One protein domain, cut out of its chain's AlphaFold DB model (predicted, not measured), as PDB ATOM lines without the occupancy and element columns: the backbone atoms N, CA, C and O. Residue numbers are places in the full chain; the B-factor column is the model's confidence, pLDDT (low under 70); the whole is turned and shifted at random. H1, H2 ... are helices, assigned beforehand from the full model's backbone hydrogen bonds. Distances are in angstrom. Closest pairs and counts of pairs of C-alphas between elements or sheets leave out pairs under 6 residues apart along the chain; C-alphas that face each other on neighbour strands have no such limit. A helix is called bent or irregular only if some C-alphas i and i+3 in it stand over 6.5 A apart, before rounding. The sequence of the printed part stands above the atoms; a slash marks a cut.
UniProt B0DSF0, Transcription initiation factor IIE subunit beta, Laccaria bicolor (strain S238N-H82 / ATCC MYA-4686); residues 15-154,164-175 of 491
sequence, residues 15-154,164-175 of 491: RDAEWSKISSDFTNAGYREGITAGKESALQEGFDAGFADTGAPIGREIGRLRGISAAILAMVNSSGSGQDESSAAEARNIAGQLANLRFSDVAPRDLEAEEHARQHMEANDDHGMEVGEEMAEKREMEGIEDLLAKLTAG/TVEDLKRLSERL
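Overview. This is residues 15 to 154 and 164 to 175 of the 491 residues of the protein "Transcription initiation factor IIE subunit beta" of Laccaria bicolor (strain S238N-H82 / ATCC MYA-4686) (UniProt B0DSF0). What shape is it? Long bent helix H1 sticks out with residues 15 to 46; its arm H1b folds back into a hairpin with H2, H5 packs on H2, and H3 and H4 make a loose V. How large? It has 152 printed residues, five helices H1 to H5, all helix, extended, radius of gyration of the C-alphas 24.6 A, spanning 90 by 30 by 27 A.

Arrangement. Is H1, residues 15 to 79, straight? Assigned as one helix by its hydrogen bonds, it is bent: C-alphas 53 and 56 are 7.0 A apart, and arms H1a, to 53, and H1b, from 56, stand at a steep tilt of 53 degrees. What touches H1b? H2, residues 85 to 100, forms a hairpin with it at a shallow tilt of 27 degrees; the closest C-alphas, Ser 69 and Ala 95, are 5.8 A apart. H5, residues 165 to 175, completes an up-and-down bundle, each helix running against the one before; its closest C-alphas to H2, Leu 171 and Ile 94, are 6.7 A apart. And H3, residues 111 to 123? It is close to but not clearly touching H4, residues 126 to 152; the closest C-alphas, His 120 and Gly 128, are 6.9 A apart. Are O i to N i+4 pairs within hydrogen-bond range? Every one is in H1a, H1b, H2, H3 and H5, and 20 of 23 in H4.

Along the chain. Where are the anchors? C-alpha 15 is at (16.148, -38.265, 36.300) and C-alpha 175 at (32.970, -3.140, -29.166). How long are the helices? H1a measures 56.0 A, H1b 34.2 A, and H4 39.4 A; H4 is irregular, with C-alphas 127 and 130 7.6 A apart.

Size, cuts and confidence. Is anything cut? Residues 155 to 163 are not printed; C-alphas 154 and 164 are 22.5 A apart. Where is confidence low? 46 residues are under 70, among them 108 to 137.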
ATOM      1  N   ARG A  15      14.984 -39.087  36.676       71.94
ATOM      2  CA  ARG A  15      16.148 -38.265  36.300       71.94
ATOM      3  C   ARG A  15      17.086 -39.012  35.358       71.94
ATOM      4  O   ARG A  15      17.566 -38.411  34.405       71.94
ATOM      5  N   ASP A  16      17.312 -40.303  35.572       77.94
ATOM      6  CA  ASP A  16      18.170 -41.111  34.698       77.94
ATOM      7  C   ASP A  16      17.540 -41.322  33.310       77.94
ATOM      8  O   ASP A  16      18.249 -41.331  32.298       77.94
ATOM      9  N   ALA A  17      16.206 -41.393  33.226       79.06
ATOM     10  CA  ALA A  17      15.480 -41.367  31.958       79.06
ATOM     11  C   ALA A  17      15.604 -40.005  31.243       79.06
ATOM     12  O   ALA A  17      15.839 -39.974  30.030       79.06
ATOM     13  N   GLU A  18      15.512 -38.883  31.968       84.19
ATOM     14  CA  GLU A  18      15.751 -37.547  31.403       84.19
ATOM     15  C   GLU A  18      17.203 -37.369  30.932       84.19
ATOM     16  O   GLU A  18      17.413 -36.931  29.801       84.19
ATOM     17  N   TRP A  19      18.201 -37.776  31.721       84.00
ATOM     18  CA  TRP A  19      19.617 -37.749  31.323       84.00
ATOM     19  C   TRP A  19      19.895 -38.616  30.097       84.00
ATOM     20  O   TRP A  19      20.575 -38.167  29.173       84.00
ATOM     21  N   SER A  20      19.341 -39.830  30.048       87.44
ATOM     22  CA  SER A  20      19.474 -40.732  28.896       87.44
ATOM     23  C   SER A  20      18.868 -40.117  27.636       87.44
ATOM     24  O   SER A  20      19.484 -40.146  26.567       87.44
ATOM     25  N   LYS A  21      17.689 -39.496  27.762       89.00
ATOM     26  CA  LYS A  21      17.039 -38.777  26.666       89.00
ATOM     27  C   LYS A  21      17.885 -37.590  26.204       89.00
ATOM     28  O   LYS A  21      18.209 -37.530  25.022       89.00
ATOM     29  N   ILE A  22      18.295 -36.706  27.117       86.62
ATOM     30  CA  ILE A  22      19.120 -35.521  26.834       86.62
ATOM     31  C   ILE A  22      20.435 -35.923  26.157       86.62
ATOM     32  O   ILE A  22      20.810 -35.325  25.151       86.62
ATOM     33  N   SER A  23      21.099 -36.976  26.640       87.69
ATOM     34  CA  SER A  23      22.303 -37.539  26.019       87.69
ATOM     35  C   SER A  23      22.037 -38.031  24.591       87.69
ATOM     36  O   SER A  23      22.804 -37.722  23.676       87.69
ATOM     37  N   SER A  24      20.913 -38.718  24.355       87.94
ATOM     38  CA  SER A  24      20.526 -39.157  23.008       87.94
ATOM     39  C   SER A  24      20.171 -37.984  22.085       87.94
ATOM     40  O   SER A  24      20.567 -37.992  20.921       87.94
ATOM     41  N   ASP A  25      19.505 -36.946  22.595       88.94
ATOM     42  CA  ASP A  25      19.143 -35.741  21.844       88.94
ATOM     43  C   ASP A  25      20.403 -34.938  21.468       88.94
ATOM     44  O   ASP A  25      20.551 -34.564  20.306       88.94
ATOM     45  N   PHE A  26      21.369 -34.767  22.384       88.50
ATOM     46  CA  PHE A  26      22.686 -34.183  22.081       88.50
ATOM     47  C   PHE A  26      23.494 -35.026  21.089       88.50
ATOM     48  O   PHE A  26      24.081 -34.472  20.162       88.50
ATOM     49  N   THR A  27      23.507 -36.354  21.234       87.81
ATOM     50  CA  THR A  27      24.220 -37.250  20.304       87.81
ATOM     51  C   THR A  27      23.627 -37.167  18.895       87.81
ATOM     52  O   THR A  27      24.357 -37.032  17.913       87.81
ATOM     53  N   ASN A  28      22.296 -37.175  18.786       85.56
ATOM     54  CA  ASN A  28      21.587 -37.028  17.516       85.56
ATOM     55  C   ASN A  28      21.759 -35.623  16.917       85.56
ATOM     56  O   ASN A  28      21.894 -35.498  15.700       85.56
ATOM     57  N   ALA A  29      21.767 -34.572  17.743       84.81
ATOM     58  CA  ALA A  29      22.017 -33.201  17.307       84.81
ATOM     59  C   ALA A  29      23.446 -33.043  16.771       84.81
ATOM     60  O   ALA A  29      23.599 -32.655  15.618       84.81
ATOM     61  N   GLY A  30      24.463 -33.444  17.537       87.19
ATOM     62  CA  GLY A  30      25.871 -33.376  17.128       87.19
ATOM     63  C   GLY A  30      26.192 -34.241  15.904       87.19
ATOM     64  O   GLY A  30      26.977 -33.831  15.055       87.19
ATOM     65  N   TYR A  31      25.539 -35.399  15.742       84.38
ATOM     66  CA  TYR A  31      25.657 -36.188  14.510       84.38
ATOM     67  C   TYR A  31      25.021 -35.475  13.306       84.38
ATOM     68  O   TYR A  31      25.617 -35.438  12.231       84.38
ATOM     69  N   ARG A  32      23.836 -34.869  13.467       80.75
ATOM     70  CA  ARG A  32      23.205 -34.070  12.402       80.75
ATOM     71  C   ARG A  32      24.054 -32.853  12.039       80.75
ATOM     72  O   ARG A  32      24.264 -32.627  10.856       80.75
ATOM     73  N   GLU A  33      24.556 -32.134  13.040       85.44
ATOM     74  CA  GLU A  33      25.424 -30.960  12.902       85.44
ATOM     75  C   GLU A  33      26.742 -31.314  12.201       85.44
ATOM     76  O   GLU A  33      27.124 -30.642  11.247       85.44
ATOM     77  N   GLY A  34      27.383 -32.425  12.580       87.56
ATOM     78  CA  GLY A  34      28.581 -32.935  11.907       87.56
ATOM     79  C   GLY A  34      28.332 -33.350  10.453       87.56
ATOM     80  O   GLY A  34      29.163 -33.081   9.588       87.56
ATOM     81  N   ILE A  35      27.173 -33.946  10.148       81.44
ATOM     82  CA  ILE A  35      26.781 -34.269   8.767       81.44
ATOM     83  C   ILE A  35      26.466 -33.001   7.959       81.44
ATOM     84  O   ILE A  35      26.844 -32.936   6.790       81.44
ATOM     85  N   THR A  36      25.814 -31.985   8.536       78.12
ATOM     86  CA  THR A  36      25.572 -30.714   7.833       78.12
ATOM     87  C   THR A  36      26.863 -29.934   7.618       78.12
ATOM     88  O   THR A  36      27.118 -29.544   6.488       78.12
ATOM     89  N   ALA A  37      27.720 -29.804   8.634       82.88
ATOM     90  CA  ALA A  37      29.004 -29.113   8.523       82.88
ATOM     91  C   ALA A  37      29.968 -29.830   7.561       82.88
ATOM     92  O   ALA A  37      30.672 -29.180   6.796       82.88
ATOM     93  N   GLY A  38      29.971 -31.169   7.538       80.12
ATOM     94  CA  GLY A  38      30.740 -31.947   6.562       80.12
ATOM     95  C   GLY A  38      30.251 -31.746   5.123       80.12
ATOM     96  O   GLY A  38      31.066 -31.560   4.220       80.12
ATOM     97  N   LYS A  39      28.927 -31.722   4.907       82.56
ATOM     98  CA  LYS A  39      28.330 -31.393   3.599       82.56
ATOM     99  C   LYS A  39      28.628 -29.955   3.176       82.56
ATOM    100  O   LYS A  39      29.000 -29.735   2.031       82.56
ATOM    101  N   GLU A  40      28.479 -28.998   4.087       81.12
ATOM    102  CA  GLU A  40      28.729 -27.572   3.856       81.12
ATOM    103  C   GLU A  40      30.206 -27.311   3.535       81.12
ATOM    104  O   GLU A  40      30.497 -26.640   2.553       81.12
ATOM    105  N   SER A  41      31.139 -27.928   4.268       78.69
ATOM    106  CA  SER A  41      32.578 -27.817   4.003       78.69
ATOM    107  C   SER A  41      32.965 -28.342   2.616       78.69
ATOM    108  O   SER A  41      33.751 -27.696   1.929       78.69
ATOM    109  N   ALA A  42      32.419 -29.487   2.192       77.69
ATOM    110  CA  ALA A  42      32.687 -30.046   0.864       77.69
ATOM    111  C   ALA A  42      32.022 -29.225  -0.259       77.69
ATOM    112  O   ALA A  42      32.613 -29.017  -1.317       77.69
ATOM    113  N   LEU A  43      30.809 -28.716  -0.018       80.62
ATOM    114  CA  LEU A  43      30.095 -27.839  -0.948       80.62
ATOM    115  C   LEU A  43      30.814 -26.491  -1.121       80.62
ATOM    116  O   LEU A  43      30.875 -25.977  -2.236       80.62
ATOM    117  N   GLN A  44      31.372 -25.936  -0.042       81.69
ATOM    118  CA  GLN A  44      32.092 -24.663  -0.066       81.69
ATOM    119  C   GLN A  44      33.407 -24.765  -0.848       81.69
ATOM    120  O   GLN A  44      33.695 -23.868  -1.631       81.69
ATOM    121  N   GLU A  45      34.168 -25.858  -0.711       84.06
ATOM    122  CA  GLU A  45      35.398 -26.070  -1.494       84.06
ATOM    123  C   GLU A  45      35.101 -26.133  -3.005       84.06
ATOM    124  O   GLU A  45      35.755 -25.451  -3.798       84.06
ATOM    125  N   GLY A  46      34.050 -26.862  -3.403       80.75
ATOM    126  CA  GLY A  46      33.580 -26.893  -4.794       80.75
ATOM    127  C   GLY A  46      33.059 -25.538  -5.292       80.75
ATOM    128  O   GLY A  46      33.356 -25.133  -6.419       80.75
ATOM    129  N   PHE A  47      32.329 -24.798  -4.449       82.25
ATOM    130  CA  PHE A  47      31.854 -23.450  -4.771       82.25
ATOM    131  C   PHE A  47      33.010 -22.459  -4.953       82.25
ATOM    132  O   PHE A  47      33.018 -21.719  -5.938       82.25
ATOM    133  N   ASP A  48      33.990 -22.449  -4.048       84.88
ATOM    134  CA  ASP A  48      35.127 -21.527  -4.088       84.88
ATOM    135  C   ASP A  48      36.001 -21.782  -5.325       84.88
ATOM    136  O   ASP A  48      36.399 -20.827  -6.000       84.88
ATOM    137  N   ALA A  49      36.224 -23.051  -5.689       83.44
ATOM    138  CA  ALA A  49      36.900 -23.428  -6.931       83.44
ATOM    139  C   ALA A  49      36.115 -22.970  -8.175       83.44
ATOM    140  O   ALA A  49      36.648 -22.243  -9.019       83.44
ATOM    141  N   GLY A  50      34.824 -23.310  -8.268       81.56
ATOM    142  CA  GLY A  50      33.967 -22.904  -9.389       81.56
ATOM    143  C   GLY A  50      33.849 -21.382  -9.535       81.56
ATOM    144  O   GLY A  50      33.871 -20.850 -10.654       81.56
ATOM    145  N   PHE A  51      33.791 -20.659  -8.414       82.56
ATOM    146  CA  PHE A  51      33.784 -19.200  -8.368       82.56
ATOM    147  C   PHE A  51      35.120 -18.602  -8.819       82.56
ATOM    148  O   PHE A  51      35.107 -17.646  -9.597       82.56
ATOM    149  N   ALA A  52      36.258 -19.148  -8.385       85.00
ATOM    150  CA  ALA A  52      37.581 -18.664  -8.776       85.00
ATOM    151  C   ALA A  52      37.871 -18.891 -10.270       85.00
ATOM    152  O   ALA A  52      38.252 -17.944 -10.967       85.00
ATOM    153  N   ASP A  53      37.646 -20.109 -10.767       82.56
ATOM    154  CA  ASP A  53      38.075 -20.523 -12.109       82.56
ATOM    155  C   ASP A  53      37.083 -20.147 -13.219       82.56
ATOM    156  O   ASP A  53      37.494 -19.891 -14.353       82.56
ATOM    157  N   THR A  54      35.777 -20.072 -12.921       80.31
ATOM    158  CA  THR A  54      34.744 -19.774 -13.937       80.31
ATOM    159  C   THR A  54      33.905 -18.540 -13.606       80.31
ATOM    160  O   THR A  54      33.762 -17.655 -14.454       80.31
ATOM    161  N   GLY A  55      33.390 -18.426 -12.377       82.06
ATOM    162  CA  GLY A  55      32.434 -17.385 -11.986       82.06
ATOM    163  C   GLY A  55      32.999 -15.967 -12.073       82.06
ATOM    164  O   GLY A  55      32.514 -15.130 -12.842       82.06
ATOM    165  N   ALA A  56      34.053 -15.704 -11.306       84.12
ATOM    166  CA  ALA A  56      34.728 -14.418 -11.231       84.12
ATOM    167  C   ALA A  56      35.307 -13.935 -12.580       84.12
ATOM    168  O   ALA A  56      35.046 -12.777 -12.925       84.12
ATOM    169  N   PRO A  57      36.047 -14.737 -13.381       86.00
ATOM    170  CA  PRO A  57      36.589 -14.259 -14.654       86.00
ATOM    171  C   PRO A  57      35.499 -13.948 -15.689       86.00
ATOM    172  O   PRO A  57      35.554 -12.886 -16.316       86.00
ATOM    173  N   ILE A  58      34.477 -14.803 -15.834       84.50
ATOM    174  CA  ILE A  58      33.368 -14.575 -16.777       84.50
ATOM    175  C   ILE A  58      32.537 -13.358 -16.346       84.50
ATOM    176  O   ILE A  58      32.292 -12.456 -17.151       84.50
ATOM    177  N   GLY A  59      32.151 -13.283 -15.067       84.94
ATOM    178  CA  GLY A  59      31.389 -12.155 -14.524       84.94
ATOM    179  C   GLY A  59      32.135 -10.824 -14.648       84.94
ATOM    180  O   GLY A  59      31.544  -9.812 -15.039       84.94
ATOM    181  N   ARG A  60      33.454 -10.824 -14.404       85.81
ATOM    182  CA  ARG A  60      34.319  -9.649 -14.583       85.81
ATOM    183  C   ARG A  60      34.404  -9.207 -16.041       85.81
ATOM    184  O   ARG A  60      34.382  -8.002 -16.287       85.81
ATOM    185  N   GLU A  61      34.483 -10.129 -16.997       84.69
ATOM    186  CA  GLU A  61      34.549  -9.773 -18.419       84.69
ATOM    187  C   GLU A  61      33.216  -9.209 -18.931       84.69
ATOM    188  O   GLU A  61      33.204  -8.150 -19.560       84.69
ATOM    189  N   ILE A  62      32.080  -9.823 -18.580       85.19
ATOM    190  CA  ILE A  62      30.748  -9.280 -18.904       85.19
ATOM    191  C   ILE A  62      30.573  -7.889 -18.272       85.19
ATOM    192  O   ILE A  62      30.125  -6.954 -18.942       85.19
ATOM    193  N   GLY A  63      30.984  -7.715 -17.011       86.38
ATOM    194  CA  GLY A  63      30.988  -6.420 -16.325       86.38
ATOM    195  C   GLY A  63      31.871  -5.374 -17.014       86.38
ATOM    196  O   GLY A  63      31.441  -4.233 -17.197       86.38
ATOM    197  N   ARG A  64      33.071  -5.762 -17.470       88.19
ATOM    198  CA  ARG A  64      33.992  -4.899 -18.227       88.19
ATOM    199  C   ARG A  64      33.373  -4.446 -19.548       88.19
ATOM    200  O   ARG A  64      33.384  -3.251 -19.838       88.19
ATOM    201  N   LEU A  65      32.796  -5.363 -20.323       85.75
ATOM    202  CA  LEU A  65      32.159  -5.052 -21.608       85.75
ATOM    203  C   LEU A  65      30.934  -4.144 -21.432       85.75
ATOM    204  O   LEU A  65      30.810  -3.144 -22.142       85.75
ATOM    205  N   ARG A  66      30.081  -4.417 -20.433       86.94
ATOM    206  CA  ARG A  66      28.973  -3.523 -20.049       86.94
ATOM    207  C   ARG A  66      29.494  -2.124 -19.699       86.94
ATOM    208  O   ARG A  66      29.013  -1.149 -20.274       86.94
ATOM    209  N   GLY A  67      30.524  -2.025 -18.855       87.88
ATOM    210  CA  GLY A  67      31.145  -0.756 -18.462       87.88
ATOM    211  C   GLY A  67      31.695   0.059 -19.639       87.88
ATOM    212  O   GLY A  67      31.390   1.246 -19.750       87.88
ATOM    213  N   ILE A  68      32.440  -0.565 -20.560       84.88
ATOM    214  CA  ILE A  68      32.983   0.140 -21.734       84.88
ATOM    215  C   ILE A  68      31.850   0.555 -22.691       84.88
ATOM    216  O   ILE A  68      31.861   1.681 -23.184       84.88
ATOM    217  N   SER A  69      30.827  -0.286 -22.908       84.00
ATOM    218  CA  SER A  69      29.667   0.095 -23.738       84.00
ATOM    219  C   SER A  69      28.902   1.295 -23.162       84.00
ATOM    220  O   SER A  69      28.545   2.207 -23.906       84.00
ATOM    221  N   ALA A  70      28.734   1.361 -21.836       85.88
ATOM    222  CA  ALA A  70      28.114   2.494 -21.153       85.88
ATOM    223  C   ALA A  70      28.971   3.771 -21.250       85.88
ATOM    224  O   ALA A  70      28.433   4.849 -21.502       85.88
ATOM    225  N   ALA A  71      30.297   3.657 -21.118       85.25
ATOM    226  CA  ALA A  71      31.217   4.782 -21.292       85.25
ATOM    227  C   ALA A  71      31.193   5.334 -22.730       85.25
ATOM    228  O   ALA A  71      31.110   6.546 -22.924       85.25
ATOM    229  N   ILE A  72      31.187   4.455 -23.740       80.19
ATOM    230  CA  ILE A  72      31.033   4.829 -25.154       80.19
ATOM    231  C   ILE A  72      29.694   5.539 -25.386       80.19
ATOM    232  O   ILE A  72      29.665   6.576 -26.044       80.19
ATOM    233  N   LEU A  73      28.594   5.033 -24.818       82.50
ATOM    234  CA  LEU A  73      27.280   5.677 -24.917       82.50
ATOM    235  C   LEU A  73      27.249   7.064 -24.271       82.50
ATOM    236  O   LEU A  73      26.678   7.985 -24.852       82.50
ATOM    237  N   ALA A  74      27.880   7.234 -23.108       83.62
ATOM    238  CA  ALA A  74      27.998   8.534 -22.453       83.62
ATOM    239  C   ALA A  74      28.814   9.525 -23.303       83.62
ATOM    240  O   ALA A  74      28.357  10.645 -23.528       83.62
ATOM    241  N   MET A  75      29.966   9.099 -23.839       78.12
ATOM    242  CA  MET A  75      30.782   9.924 -24.740       78.12
ATOM    243  C   MET A  75      29.997  10.322 -25.993       78.12
ATOM    244  O   MET A  75      29.851  11.510 -26.262       78.12
ATOM    245  N   VAL A  76      29.410   9.362 -26.710       77.69
ATOM    246  CA  VAL A  76      28.655   9.612 -27.947       77.69
ATOM    247  C   VAL A  76      27.453  10.535 -27.718       77.69
ATOM    248  O   VAL A  76      27.270  11.486 -28.479       77.69
ATOM    249  N   ASN A  77      26.681  10.332 -26.643       79.19
ATOM    250  CA  ASN A  77      25.580  11.233 -26.290       79.19
ATOM    251  C   ASN A  77      26.076  12.650 -25.917       79.19
ATOM    252  O   ASN A  77      25.351  13.615 -26.141       79.19
ATOM    253  N   SER A  78      27.297  12.796 -25.384       76.62
ATOM    254  CA  SER A  78      27.909  14.105 -25.093       76.62
ATOM    255  C   SER A  78      28.513  14.802 -26.322       76.62
ATOM    256  O   SER A  78      28.561  16.030 -26.363       76.62
ATOM    257  N   SER A  79      28.940  14.042 -27.339       67.69
ATOM    258  CA  SER A  79      29.597  14.572 -28.544       67.69
ATOM    259  C   SER A  79      28.644  15.306 -29.491       67.69
ATOM    260  O   SER A  79      29.091  16.156 -30.259       67.69
ATOM    261  N   GLY A  80      27.344  14.985 -29.463       57.81
ATOM    262  CA  GLY A  80      26.281  15.731 -30.156       57.81
ATOM    263  C   GLY A  80      26.398  15.828 -31.688       57.81
ATOM    264  O   GLY A  80      25.669  16.604 -32.305       57.81
ATOM    265  N   SER A  81      27.313  15.085 -32.317       56.47
ATOM    266  CA  SER A  81      27.612  15.199 -33.745       56.47
ATOM    267  C   SER A  81      26.742  14.250 -34.575       56.47
ATOM    268  O   SER A  81      26.635  13.057 -34.293       56.47
ATOM    269  N   GLY A  82      26.144  14.763 -35.655       55.22
ATOM    270  CA  GLY A  82      25.250  13.982 -36.521       55.22
ATOM    271  C   GLY A  82      25.917  12.823 -37.279       55.22
ATOM    272  O   GLY A  82      25.214  12.029 -37.900       55.22
ATOM    273  N   GLN A  83      27.250  12.699 -37.241       55.47
ATOM    274  CA  GLN A  83      27.963  11.530 -37.776       55.47
ATOM    275  C   GLN A  83      28.088  10.392 -36.754       55.47
ATOM    276  O   GLN A  83      28.267   9.237 -37.149       55.47
ATOM    277  N   ASP A  84      27.961  10.685 -35.458       62.75
ATOM    278  CA  ASP A  84      28.077   9.679 -34.404       62.75
ATOM    279  C   ASP A  84      26.807   8.845 -34.229       62.75
ATOM    280  O   ASP A  84      26.889   7.777 -33.637       62.75
ATOM    281  N   GLU A  85      25.654   9.243 -34.774       72.88
ATOM    282  CA  GLU A  85      24.378   8.547 -34.533       72.88
ATOM    283  C   GLU A  85      24.366   7.092 -35.054       72.88
ATOM    284  O   GLU A  85      23.726   6.228 -34.459       72.88
ATOM    285  N   SER A  86      25.166   6.766 -36.080       76.19
ATOM    286  CA  SER A  86      25.421   5.366 -36.469       76.19
ATOM    287  C   SER A  86      26.197   4.612 -35.383       76.19
ATOM    288  O   SER A  86      25.812   3.510 -35.003       76.19
ATOM    289  N   SER A  87      27.270   5.210 -34.858       74.25
ATOM    290  CA  SER A  87      28.058   4.659 -33.747       74.25
ATOM    291  C   SER A  87      27.218   4.552 -32.467       74.25
ATOM    292  O   SER A  87      27.382   3.610 -31.697       74.25
ATOM    293  N   ALA A  88      26.283   5.484 -32.263       76.50
ATOM    294  CA  ALA A  88      25.331   5.504 -31.165       76.50
ATOM    295  C   ALA A  88      24.332   4.351 -31.283       76.50
ATOM    296  O   ALA A  88      24.158   3.598 -30.330       76.50
ATOM    297  N   ALA A  89      23.717   4.162 -32.452       82.06
ATOM    298  CA  ALA A  89      22.813   3.047 -32.714       82.06
ATOM    299  C   ALA A  89      23.514   1.689 -32.536       82.06
ATOM    300  O   ALA A  89      22.959   0.795 -31.894       82.06
ATOM    301  N   GLU A  90      24.754   1.543 -33.019       81.81
ATOM    302  CA  GLU A  90      25.556   0.335 -32.792       81.81
ATOM    303  C   GLU A  90      25.901   0.128 -31.310       81.81
ATOM    304  O   GLU A  90      25.708  -0.971 -30.795       81.81
ATOM    305  N   ALA A  91      26.330   1.167 -30.589       81.12
ATOM    306  CA  ALA A  91      26.620   1.075 -29.158       81.12
ATOM    307  C   ALA A  91      25.362   0.769 -28.321       81.12
ATOM    308  O   ALA A  91      25.433  -0.033 -27.391       81.12
ATOM    309  N   ARG A  92      24.195   1.335 -28.673       83.69
ATOM    310  CA  ARG A  92      22.898   1.057 -28.022       83.69
ATOM    311  C   ARG A  92      22.461  -0.391 -28.283       83.69
ATOM    312  O   ARG A  92      21.997  -1.064 -27.366       83.69
ATOM    313  N   ASN A  93      22.668  -0.897 -29.502       86.19
ATOM    314  CA  ASN A  93      22.409  -2.291 -29.874       86.19
ATOM    315  C   ASN A  93      23.317  -3.272 -29.107       86.19
ATOM    316  O   ASN A  93      22.810  -4.219 -28.508       86.19
ATOM    317  N   ILE A  94      24.626  -3.003 -29.054       83.75
ATOM    318  CA  ILE A  94      25.608  -3.799 -28.299       83.75
ATOM    319  C   ILE A  94      25.291  -3.779 -26.799       83.75
ATOM    320  O   ILE A  94      25.288  -4.834 -26.170       83.75
ATOM    321  N   ALA A  95      24.964  -2.619 -26.222       83.44
ATOM    322  CA  ALA A  95      24.591  -2.508 -24.812       83.44
ATOM    323  C   ALA A  95      23.307  -3.290 -24.482       83.44
ATOM    324  O   ALA A  95      23.268  -3.984 -23.469       83.44
ATOM    325  N   GLY A  96      22.287  -3.252 -25.349       83.19
ATOM    326  CA  GLY A  96      21.072  -4.061 -25.191       83.19
ATOM    327  C   GLY A  96      21.339  -5.569 -25.269       83.19
ATOM    328  O   GLY A  96      20.824  -6.335 -24.458       83.19
ATOM    329  N   GLN A  97      22.207  -6.005 -26.186       82.12
ATOM    330  CA  GLN A  97      22.623  -7.411 -26.283       82.12
ATOM    331  C   GLN A  97      23.437  -7.851 -25.053       82.12
ATOM    332  O   GLN A  97      23.156  -8.901 -24.478       82.12
ATOM    333  N   LEU A  98      24.375  -7.021 -24.586       82.19
ATOM    334  CA  LEU A  98      25.136  -7.255 -23.354       82.19
ATOM    335  C   LEU A  98      24.267  -7.221 -22.090       82.19
ATOM    336  O   LEU A  98      24.624  -7.879 -21.116       82.19
ATOM    337  N   ALA A  99      23.156  -6.479 -22.072       79.44
ATOM    338  CA  ALA A  99      22.204  -6.458 -20.960       79.44
ATOM    339  C   ALA A  99      21.367  -7.747 -20.888       79.44
ATOM    340  O   ALA A  99      21.188  -8.286 -19.799       79.44
ATOM    341  N   ASN A 100      20.923  -8.265 -22.039       79.00
ATOM    342  CA  ASN A 100      20.121  -9.493 -22.123       79.00
ATOM    343  C   ASN A 100      20.932 -10.777 -21.866       79.00
ATOM    344  O   ASN A 100      20.360 -11.781 -21.456       79.00
ATOM    345  N   LEU A 101      22.250 -10.748 -22.095       77.19
ATOM    346  CA  LEU A 101      23.182 -11.836 -21.776       77.19
ATOM    347  C   LEU A 101      23.168 -12.178 -20.272       77.19
ATOM    348  O   LEU A 101      23.539 -11.340 -19.440       77.19
ATOM    349  N   ARG A 102      22.783 -13.414 -19.928       74.00
ATOM    350  CA  ARG A 102      22.827 -13.948 -18.555       74.00
ATOM    351  C   ARG A 102      24.135 -14.699 -18.304       74.00
ATOM    352  O   ARG A 102      24.814 -15.122 -19.233       74.00
ATOM    353  N   PHE A 103      24.477 -14.909 -17.033       69.44
ATOM    354  CA  PHE A 103      25.606 -15.773 -16.666       69.44
ATOM    355  C   PHE A 103      25.335 -17.244 -17.040       69.44
ATOM    356  O   PHE A 103      26.229 -17.929 -17.528       69.44
ATOM    357  N   SER A 104      24.083 -17.695 -16.906       69.25
ATOM    358  CA  SER A 104      23.592 -19.041 -17.239       69.25
ATOM    359  C   SER A 104      23.668 -19.413 -18.729       69.25
ATOM    360  O   SER A 104      23.680 -20.600 -19.048       69.25
ATOM    361  N   ASP A 105      23.768 -18.438 -19.642       72.12
ATOM    362  CA  ASP A 105      23.988 -18.688 -21.078       72.12
ATOM    363  C   ASP A 105      25.483 -18.838 -21.444       72.12
ATOM    364  O   ASP A 105      25.826 -19.315 -22.528       72.12
ATOM    365  N   VAL A 106      26.380 -18.408 -20.548       70.19
ATOM    366  CA  VAL A 106      27.816 -18.206 -20.814       70.19
ATOM    367  C   VAL A 106      28.699 -19.160 -20.012       70.19
ATOM    368  O   VAL A 106      29.765 -19.559 -20.486       70.19
ATOM    369  N   ALA A 107      28.281 -19.513 -18.797       70.25
ATOM    370  CA  ALA A 107      28.972 -20.490 -17.973       70.25
ATOM    371  C   ALA A 107      29.050 -21.852 -18.697       70.25
ATOM    372  O   ALA A 107      28.059 -22.286 -19.297       70.25
ATOM    373  N   PRO A 108      30.197 -22.556 -18.645       69.88
ATOM    374  CA  PRO A 108      30.253 -23.963 -19.020       69.88
ATOM    375  C   PRO A 108      29.208 -24.763 -18.231       69.88
ATOM    376  O   PRO A 108      28.950 -24.461 -17.066       69.88
ATOM    377  N   ARG A 109      28.617 -25.795 -18.845       62.53
ATOM    378  CA  ARG A 109      27.770 -26.719 -18.083       62.53
ATOM    379  C   ARG A 109      28.641 -27.538 -17.149       62.53
ATOM    380  O   ARG A 109      29.593 -28.173 -17.599       62.53
ATOM    381  N   ASP A 110      28.273 -27.527 -15.881       66.31
ATOM    382  CA  ASP A 110      28.896 -28.343 -14.855       66.31
ATOM    383  C   ASP A 110      28.422 -29.797 -15.005       66.31
ATOM    384  O   ASP A 110      27.304 -30.157 -14.630       66.31
ATOM    385  N   LEU A 111      29.268 -30.615 -15.633       66.62
ATOM    386  CA  LEU A 111      28.998 -32.033 -15.862       66.62
ATOM    387  C   LEU A 111      29.050 -32.842 -14.561       66.62
ATOM    388  O   LEU A 111      28.350 -33.845 -14.456       66.62
ATOM    389  N   GLU A 112      29.832 -32.408 -13.571       66.62
ATOM    390  CA  GLU A 112      29.943 -33.093 -12.282       66.62
ATOM    391  C   GLU A 112      28.681 -32.848 -11.445       66.62
ATOM    392  O   GLU A 112      28.102 -33.794 -10.907       66.62
ATOM    393  N   ALA A 113      28.151 -31.620 -11.452       65.19
ATOM    394  CA  ALA A 113      26.840 -31.316 -10.884       65.19
ATOM    395  C   ALA A 113      25.683 -31.997 -11.643       65.19
ATOM    396  O   ALA A 113      24.771 -32.523 -10.997       65.19
ATOM    397  N   GLU A 114      25.700 -32.039 -12.987       66.06
ATOM    398  CA  GLU A 114      24.685 -32.772 -13.769       66.06
ATOM    399  C   GLU A 114      24.730 -34.290 -13.464       66.06
ATOM    400  O   GLU A 114      23.673 -34.901 -13.275       66.06
ATOM    401  N   GLU A 115      25.912 -34.906 -13.326       66.25
ATOM    402  CA  GLU A 115      26.043 -36.321 -12.945       66.25
ATOM    403  C   GLU A 115      25.685 -36.592 -11.477       66.25
ATOM    404  O   GLU A 115      25.013 -37.589 -11.199       66.25
ATOM    405  N   HIS A 116      26.057 -35.720 -10.537       65.06
ATOM    406  CA  HIS A 116      25.700 -35.847  -9.119       65.06
ATOM    407  C   HIS A 116      24.182 -35.720  -8.903       65.06
ATOM    408  O   HIS A 116      23.574 -36.539  -8.206       65.06
ATOM    409  N   ALA A 117      23.530 -34.764  -9.575       61.75
ATOM    410  CA  ALA A 117      22.072 -34.639  -9.577       61.75
ATOM    411  C   ALA A 117      21.388 -35.878 -10.185       61.75
ATOM    412  O   ALA A 117      20.372 -36.353  -9.663       61.75
ATOM    413  N   ARG A 118      21.963 -36.459 -11.249       69.00
ATOM    414  CA  ARG A 118      21.461 -37.708 -11.842       69.00
ATOM    415  C   ARG A 118      21.584 -38.891 -10.880       69.00
ATOM    416  O   ARG A 118      20.642 -39.672 -10.767       69.00
ATOM    417  N   GLN A 119      22.709 -39.006 -10.173       64.38
ATOM    418  CA  GLN A 119      22.944 -40.051  -9.172       64.38
ATOM    419  C   GLN A 119      21.982 -39.930  -7.981       64.38
ATOM    420  O   GLN A 119      21.478 -40.948  -7.514       64.38
ATOM    421  N   HIS A 120      21.638 -38.715  -7.543       63.81
ATOM    422  CA  HIS A 120      20.611 -38.506  -6.515       63.81
ATOM    423  C   HIS A 120      19.203 -38.935  -6.967       63.81
ATOM    424  O   HIS A 120      18.503 -39.600  -6.199       63.81
ATOM    425  N   MET A 121      18.803 -38.639  -8.211       53.22
ATOM    426  CA  MET A 121      17.555 -39.178  -8.783       53.22
ATOM    427  C   MET A 121      17.568 -40.712  -8.862       53.22
ATOM    428  O   MET A 121      16.560 -41.351  -8.570       53.22
ATOM    429  N   GLU A 122      18.702 -41.310  -9.230       58.22
ATOM    430  CA  GLU A 122      18.865 -42.766  -9.354       58.22
ATOM    431  C   GLU A 122      18.899 -43.474  -7.979       58.22
ATOM    432  O   GLU A 122      18.435 -44.607  -7.852       58.22
ATOM    433  N   ALA A 123      19.363 -42.786  -6.928       60.41
ATOM    434  CA  ALA A 123      19.362 -43.257  -5.540       60.41
ATOM    435  C   ALA A 123      17.999 -43.130  -4.828       60.41
ATOM    436  O   ALA A 123      17.780 -43.803  -3.817       60.41
ATOM    437  N   ASN A 124      17.081 -42.303  -5.348       52.47
ATOM    438  CA  ASN A 124      15.725 -42.104  -4.816       52.47
ATOM    439  C   ASN A 124      15.711 -41.661  -3.325       52.47
ATOM    440  O   ASN A 124      14.852 -42.090  -2.548       52.47
ATOM    441  N   ASP A 125      16.682 -40.826  -2.924       51.78
ATOM    442  CA  ASP A 125      16.864 -40.341  -1.545       51.78
ATOM    443  C   ASP A 125      16.353 -38.897  -1.367       51.78
ATOM    444  O   ASP A 125      16.978 -37.919  -1.784       51.78
ATOM    445  N   ASP A 126      15.195 -38.801  -0.714       47.41
ATOM    446  CA  ASP A 126      14.343 -37.618  -0.496       47.41
ATOM    447  C   ASP A 126      15.091 -36.404   0.107       47.41
ATOM    448  O   ASP A 126      14.727 -35.251  -0.114       47.41
ATOM    449  N   HIS A 127      16.189 -36.644   0.834       47.72
ATOM    450  CA  HIS A 127      16.945 -35.620   1.571       47.72
ATOM    451  C   HIS A 127      17.874 -34.742   0.708       47.72
ATOM    452  O   HIS A 127      18.589 -33.902   1.260       47.72
ATOM    453  N   GLY A 128      17.926 -34.954  -0.611       46.97
ATOM    454  CA  GLY A 128      18.724 -34.146  -1.549       46.97
ATOM    455  C   GLY A 128      17.927 -33.148  -2.399       46.97
ATOM    456  O   GLY A 128      18.530 -32.359  -3.120       46.97
ATOM    457  N   MET A 129      16.591 -33.189  -2.348       46.78
ATOM    458  CA  MET A 129      15.734 -32.560  -3.366       46.78
ATOM    459  C   MET A 129      15.731 -31.023  -3.330       46.78
ATOM    460  O   MET A 129      15.708 -30.399  -4.383       46.78
ATOM    461  N   GLU A 130      15.819 -30.409  -2.146       47.88
ATOM    462  CA  GLU A 130      15.503 -28.983  -1.919       47.88
ATOM    463  C   GLU A 130      16.337 -28.010  -2.791       47.88
ATOM    464  O   GLU A 130      15.794 -27.100  -3.415       47.88
ATOM    465  N   VAL A 131      17.649 -28.245  -2.931       46.75
ATOM    466  CA  VAL A 131      18.544 -27.401  -3.759       46.75
ATOM    467  C   VAL A 131      18.394 -27.696  -5.260       46.75
ATOM    468  O   VAL A 131      18.538 -26.799  -6.096       46.75
ATOM    469  N   GLY A 132      18.087 -28.949  -5.615       48.78
ATOM    470  CA  GLY A 132      17.850 -29.367  -6.998       48.78
ATOM    471  C   GLY A 132      16.538 -28.810  -7.551       48.78
ATOM    472  O   GLY A 132      16.518 -28.288  -8.665       48.78
ATOM    473  N   GLU A 133      15.474 -28.846  -6.745       54.94
ATOM    474  CA  GLU A 133      14.193 -28.206  -7.045       54.94
ATOM    475  C   GLU A 133      14.368 -26.688  -7.186       54.94
ATOM    476  O   GLU A 133      13.941 -26.139  -8.197       54.94
ATOM    477  N   GLU A 134      15.103 -26.012  -6.292       54.41
ATOM    478  CA  GLU A 134      15.399 -24.578  -6.443       54.41
ATOM    479  C   GLU A 134      16.120 -24.227  -7.760       54.41
ATOM    480  O   GLU A 134      15.821 -23.196  -8.372       54.41
ATOM    481  N   MET A 135      17.094 -25.029  -8.209       56.22
ATOM    482  CA  MET A 135      17.783 -24.777  -9.483       56.22
ATOM    483  C   MET A 135      16.887 -25.102 -10.690       56.22
ATOM    484  O   MET A 135      16.929 -24.383 -11.693       56.22
ATOM    485  N   ALA A 136      16.047 -26.136 -10.593       60.03
ATOM    486  CA  ALA A 136      15.058 -26.468 -11.615       60.03
ATOM    487  C   ALA A 136      13.982 -25.376 -11.740       60.03
ATOM    488  O   ALA A 136      13.746 -24.898 -12.847       60.03
ATOM    489  N   GLU A 137      13.407 -24.900 -10.631       68.06
ATOM    490  CA  GLU A 137      12.441 -23.792 -10.609       68.06
ATOM    491  C   GLU A 137      13.038 -22.508 -11.196       68.06
ATOM    492  O   GLU A 137      12.379 -21.833 -11.987       68.06
ATOM    493  N   LYS A 138      14.303 -22.184 -10.886       70.50
ATOM    494  CA  LYS A 138      15.008 -21.049 -11.511       70.50
ATOM    495  C   LYS A 138      15.126 -21.235 -13.026       70.50
ATOM    496  O   LYS A 138      14.829 -20.305 -13.767       70.50
ATOM    497  N   ARG A 139      15.479 -22.434 -13.500       66.56
ATOM    498  CA  ARG A 139      15.600 -22.766 -14.934       66.56
ATOM    499  C   ARG A 139      14.248 -22.779 -15.666       66.56
ATOM    500  O   ARG A 139      14.183 -22.393 -16.834       66.56
ATOM    501  N   GLU A 140      13.163 -23.168 -14.997       73.06
ATOM    502  CA  GLU A 140      11.795 -23.026 -15.513       73.06
ATOM    503  C   GLU A 140      11.351 -21.558 -15.538       73.06
ATOM    504  O   GLU A 140      10.760 -21.118 -16.525       73.06
ATOM    505  N   MET A 141      11.694 -20.769 -14.516       70.69
ATOM    506  CA  MET A 141      11.432 -19.328 -14.468       70.69
ATOM    507  C   MET A 141      12.183 -18.582 -15.580       70.69
ATOM    508  O   MET A 141      11.565 -17.788 -16.284       70.69
ATOM    509  N   GLU A 142      13.456 -18.908 -15.834       70.19
ATOM    510  CA  GLU A 142      14.197 -18.443 -17.018       70.19
ATOM    511  C   GLU A 142      13.480 -18.820 -18.325       70.19
ATOM    512  O   GLU A 142      13.392 -18.006 -19.240       70.19
ATOM    513  N   GLY A 143      12.930 -20.037 -18.422       72.94
ATOM    514  CA  GLY A 143      12.148 -20.484 -19.580       72.94
ATOM    515  C   GLY A 143      10.830 -19.718 -19.768       72.94
ATOM    516  O   GLY A 143      10.428 -19.436 -20.899       72.94
ATOM    517  N   ILE A 144      10.169 -19.337 -18.675       76.62
ATOM    518  CA  ILE A 144       8.963 -18.497 -18.682       76.62
ATOM    519  C   ILE A 144       9.317 -17.051 -19.060       76.62
ATOM    520  O   ILE A 144       8.580 -16.431 -19.827       76.62
ATOM    521  N   GLU A 145      10.452 -16.528 -18.601       70.25
ATOM    522  CA  GLU A 145      10.974 -15.218 -19.007       70.25
ATOM    523  C   GLU A 145      11.390 -15.195 -20.488       70.25
ATOM    524  O   GLU A 145      11.046 -14.243 -21.187       70.25
ATOM    525  N   ASP A 146      12.028 -16.253 -21.005       68.38
ATOM    526  CA  ASP A 146      12.310 -16.454 -22.439       68.38
ATOM    527  C   ASP A 146      11.014 -16.426 -23.274       68.38
ATOM    528  O   ASP A 146      10.958 -15.819 -24.348       68.38
ATOM    529  N   LEU A 147       9.954 -17.090 -22.796       72.69
ATOM    530  CA  LEU A 147       8.640 -17.105 -23.448       72.69
ATOM    531  C   LEU A 147       7.946 -15.739 -23.380       72.69
ATOM    532  O   LEU A 147       7.356 -15.306 -24.371       72.69
ATOM    533  N   LEU A 148       8.044 -15.036 -22.249       70.38
ATOM    534  CA  LEU A 148       7.498 -13.691 -22.090       70.38
ATOM    535  C   LEU A 148       8.226 -12.697 -23.005       70.38
ATOM    536  O   LEU A 148       7.572 -11.943 -23.723       70.38
ATOM    537  N   ALA A 149       9.560 -12.749 -23.057       68.19
ATOM    538  CA  ALA A 149      10.389 -11.935 -23.943       68.19
ATOM    539  C   ALA A 149      10.001 -12.128 -25.419       68.19
ATOM    540  O   ALA A 149       9.819 -11.145 -26.137       68.19
ATOM    541  N   LYS A 150       9.771 -13.374 -25.852       65.81
ATOM    542  CA  LYS A 150       9.278 -13.705 -27.205       65.81
ATOM    543  C   LYS A 150       7.857 -13.204 -27.488       65.81
ATOM    544  O   LYS A 150       7.518 -12.989 -28.649       65.81
ATOM    545  N   LEU A 151       7.032 -12.998 -26.459       65.19
ATOM    546  CA  LEU A 151       5.688 -12.423 -26.590       65.19
ATOM    547  C   LEU A 151       5.689 -10.885 -26.639       65.19
ATOM    548  O   LEU A 151       4.811 -10.321 -27.288       65.19
ATOM    549  N   THR A 152       6.663 -10.198 -26.022       62.22
ATOM    550  CA  THR A 152       6.829  -8.732 -26.181       62.22
ATOM    551  C   THR A 152       7.601  -8.367 -27.459       62.22
ATOM    552  O   THR A 152       7.264  -7.384 -28.123       62.22
ATOM    553  N   ALA A 153       8.575  -9.188 -27.870       56.03
ATOM    554  CA  ALA A 153       9.354  -9.020 -29.099       56.03
ATOM    555  C   ALA A 153       8.535  -9.388 -30.357       56.03
ATOM    556  O   ALA A 153       8.718 -10.434 -30.977       56.03
ATOM    557  N   GLY A 154       7.598  -8.512 -30.732       43.56
ATOM    558  CA  GLY A 154       6.566  -8.762 -31.742       43.56
ATOM    559  C   GLY A 154       7.052  -9.212 -33.130       43.56
ATOM    560  O   GLY A 154       7.260  -8.390 -34.020       43.56
ATOM    561  N   THR A 164      25.426 -17.101 -27.103       73.00
ATOM    562  CA  THR A 164      26.514 -18.051 -26.846       73.00
ATOM    563  C   THR A 164      27.807 -17.367 -26.395       73.00
ATOM    564  O   THR A 164      28.021 -16.166 -26.582       73.00
ATOM    565  N   VAL A 165      28.751 -18.168 -25.892       71.75
ATOM    566  CA  VAL A 165      30.142 -17.744 -25.642       71.75
ATOM    567  C   VAL A 165      30.824 -17.208 -26.919       71.75
ATOM    568  O   VAL A 165      31.723 -16.371 -26.831       71.75
ATOM    569  N   GLU A 166      30.401 -17.634 -28.117       77.88
ATOM    570  CA  GLU A 166      30.874 -17.039 -29.378       77.88
ATOM    571  C   GLU A 166      30.301 -15.640 -29.610       77.88
ATOM    572  O   GLU A 166      31.009 -14.757 -30.091       77.88
ATOM    573  N   ASP A 167      29.042 -15.409 -29.244       78.56
ATOM    574  CA  ASP A 167      28.397 -14.109 -29.420       78.56
ATOM    575  C   ASP A 167      28.975 -13.067 -28.459       78.56
ATOM    576  O   ASP A 167      29.159 -11.918 -28.855       78.56
ATOM    577  N   LEU A 168      29.404 -13.467 -27.255       79.25
ATOM    578  CA  LEU A 168      30.229 -12.613 -26.392       79.25
ATOM    579  C   LEU A 168      31.565 -12.214 -27.033       79.25
ATOM    580  O   LEU A 168      31.971 -11.060 -26.902       79.25
ATOM    581  N   LYS A 169      32.241 -13.132 -27.737       83.19
ATOM    582  CA  LYS A 169      33.493 -12.828 -28.457       83.19
ATOM    583  C   LYS A 169      33.237 -11.874 -29.626       83.19
ATOM    584  O   LYS A 169      33.906 -10.852 -29.734       83.19
ATOM    585  N   ARG A 170      32.192 -12.121 -30.424       85.00
ATOM    586  CA  ARG A 170      31.751 -11.212 -31.501       85.00
ATOM    587  C   ARG A 170      31.385  -9.822 -30.964       85.00
ATOM    588  O   ARG A 170      31.716  -8.815 -31.587       85.00
ATOM    589  N   LEU A 171      30.723  -9.748 -29.807       83.88
ATOM    590  CA  LEU A 171      30.382  -8.485 -29.147       83.88
ATOM    591  C   LEU A 171      31.623  -7.762 -28.613       83.88
ATOM    592  O   LEU A 171      31.712  -6.549 -28.788       83.88
ATOM    593  N   SER A 172      32.588  -8.465 -28.013       86.19
ATOM    594  CA  SER A 172      33.816  -7.840 -27.510       86.19
ATOM    595  C   SER A 172      34.719  -7.344 -28.644       86.19
ATOM    596  O   SER A 172      35.204  -6.216 -28.565       86.19
ATOM    597  N   GLU A 173      34.858  -8.100 -29.735       88.50
ATOM    598  CA  GLU A 173      35.539  -7.677 -30.967       88.50
ATOM    599  C   GLU A 173      34.875  -6.438 -31.591       88.50
ATOM    600  O   GLU A 173      35.546  -5.440 -31.871       88.50
ATOM    601  N   ARG A 174      33.544  -6.453 -31.759       86.62
ATOM    602  CA  ARG A 174      32.785  -5.326 -32.332       86.62
ATOM    603  C   ARG A 174      32.872  -4.070 -31.458       86.62
ATOM    604  O   ARG A 174      33.014  -2.967 -31.984       86.62
ATOM    605  N   LEU A 175      32.831  -4.228 -30.135       85.44
ATOM    606  CA  LEU A 175      32.970  -3.140 -29.166       85.44
ATOM    607  C   LEU A 175      34.397  -2.562 -29.182       85.44
ATOM    608  O   LEU A 175      34.551  -1.342 -29.229       85.44
TER     609      LEU A 175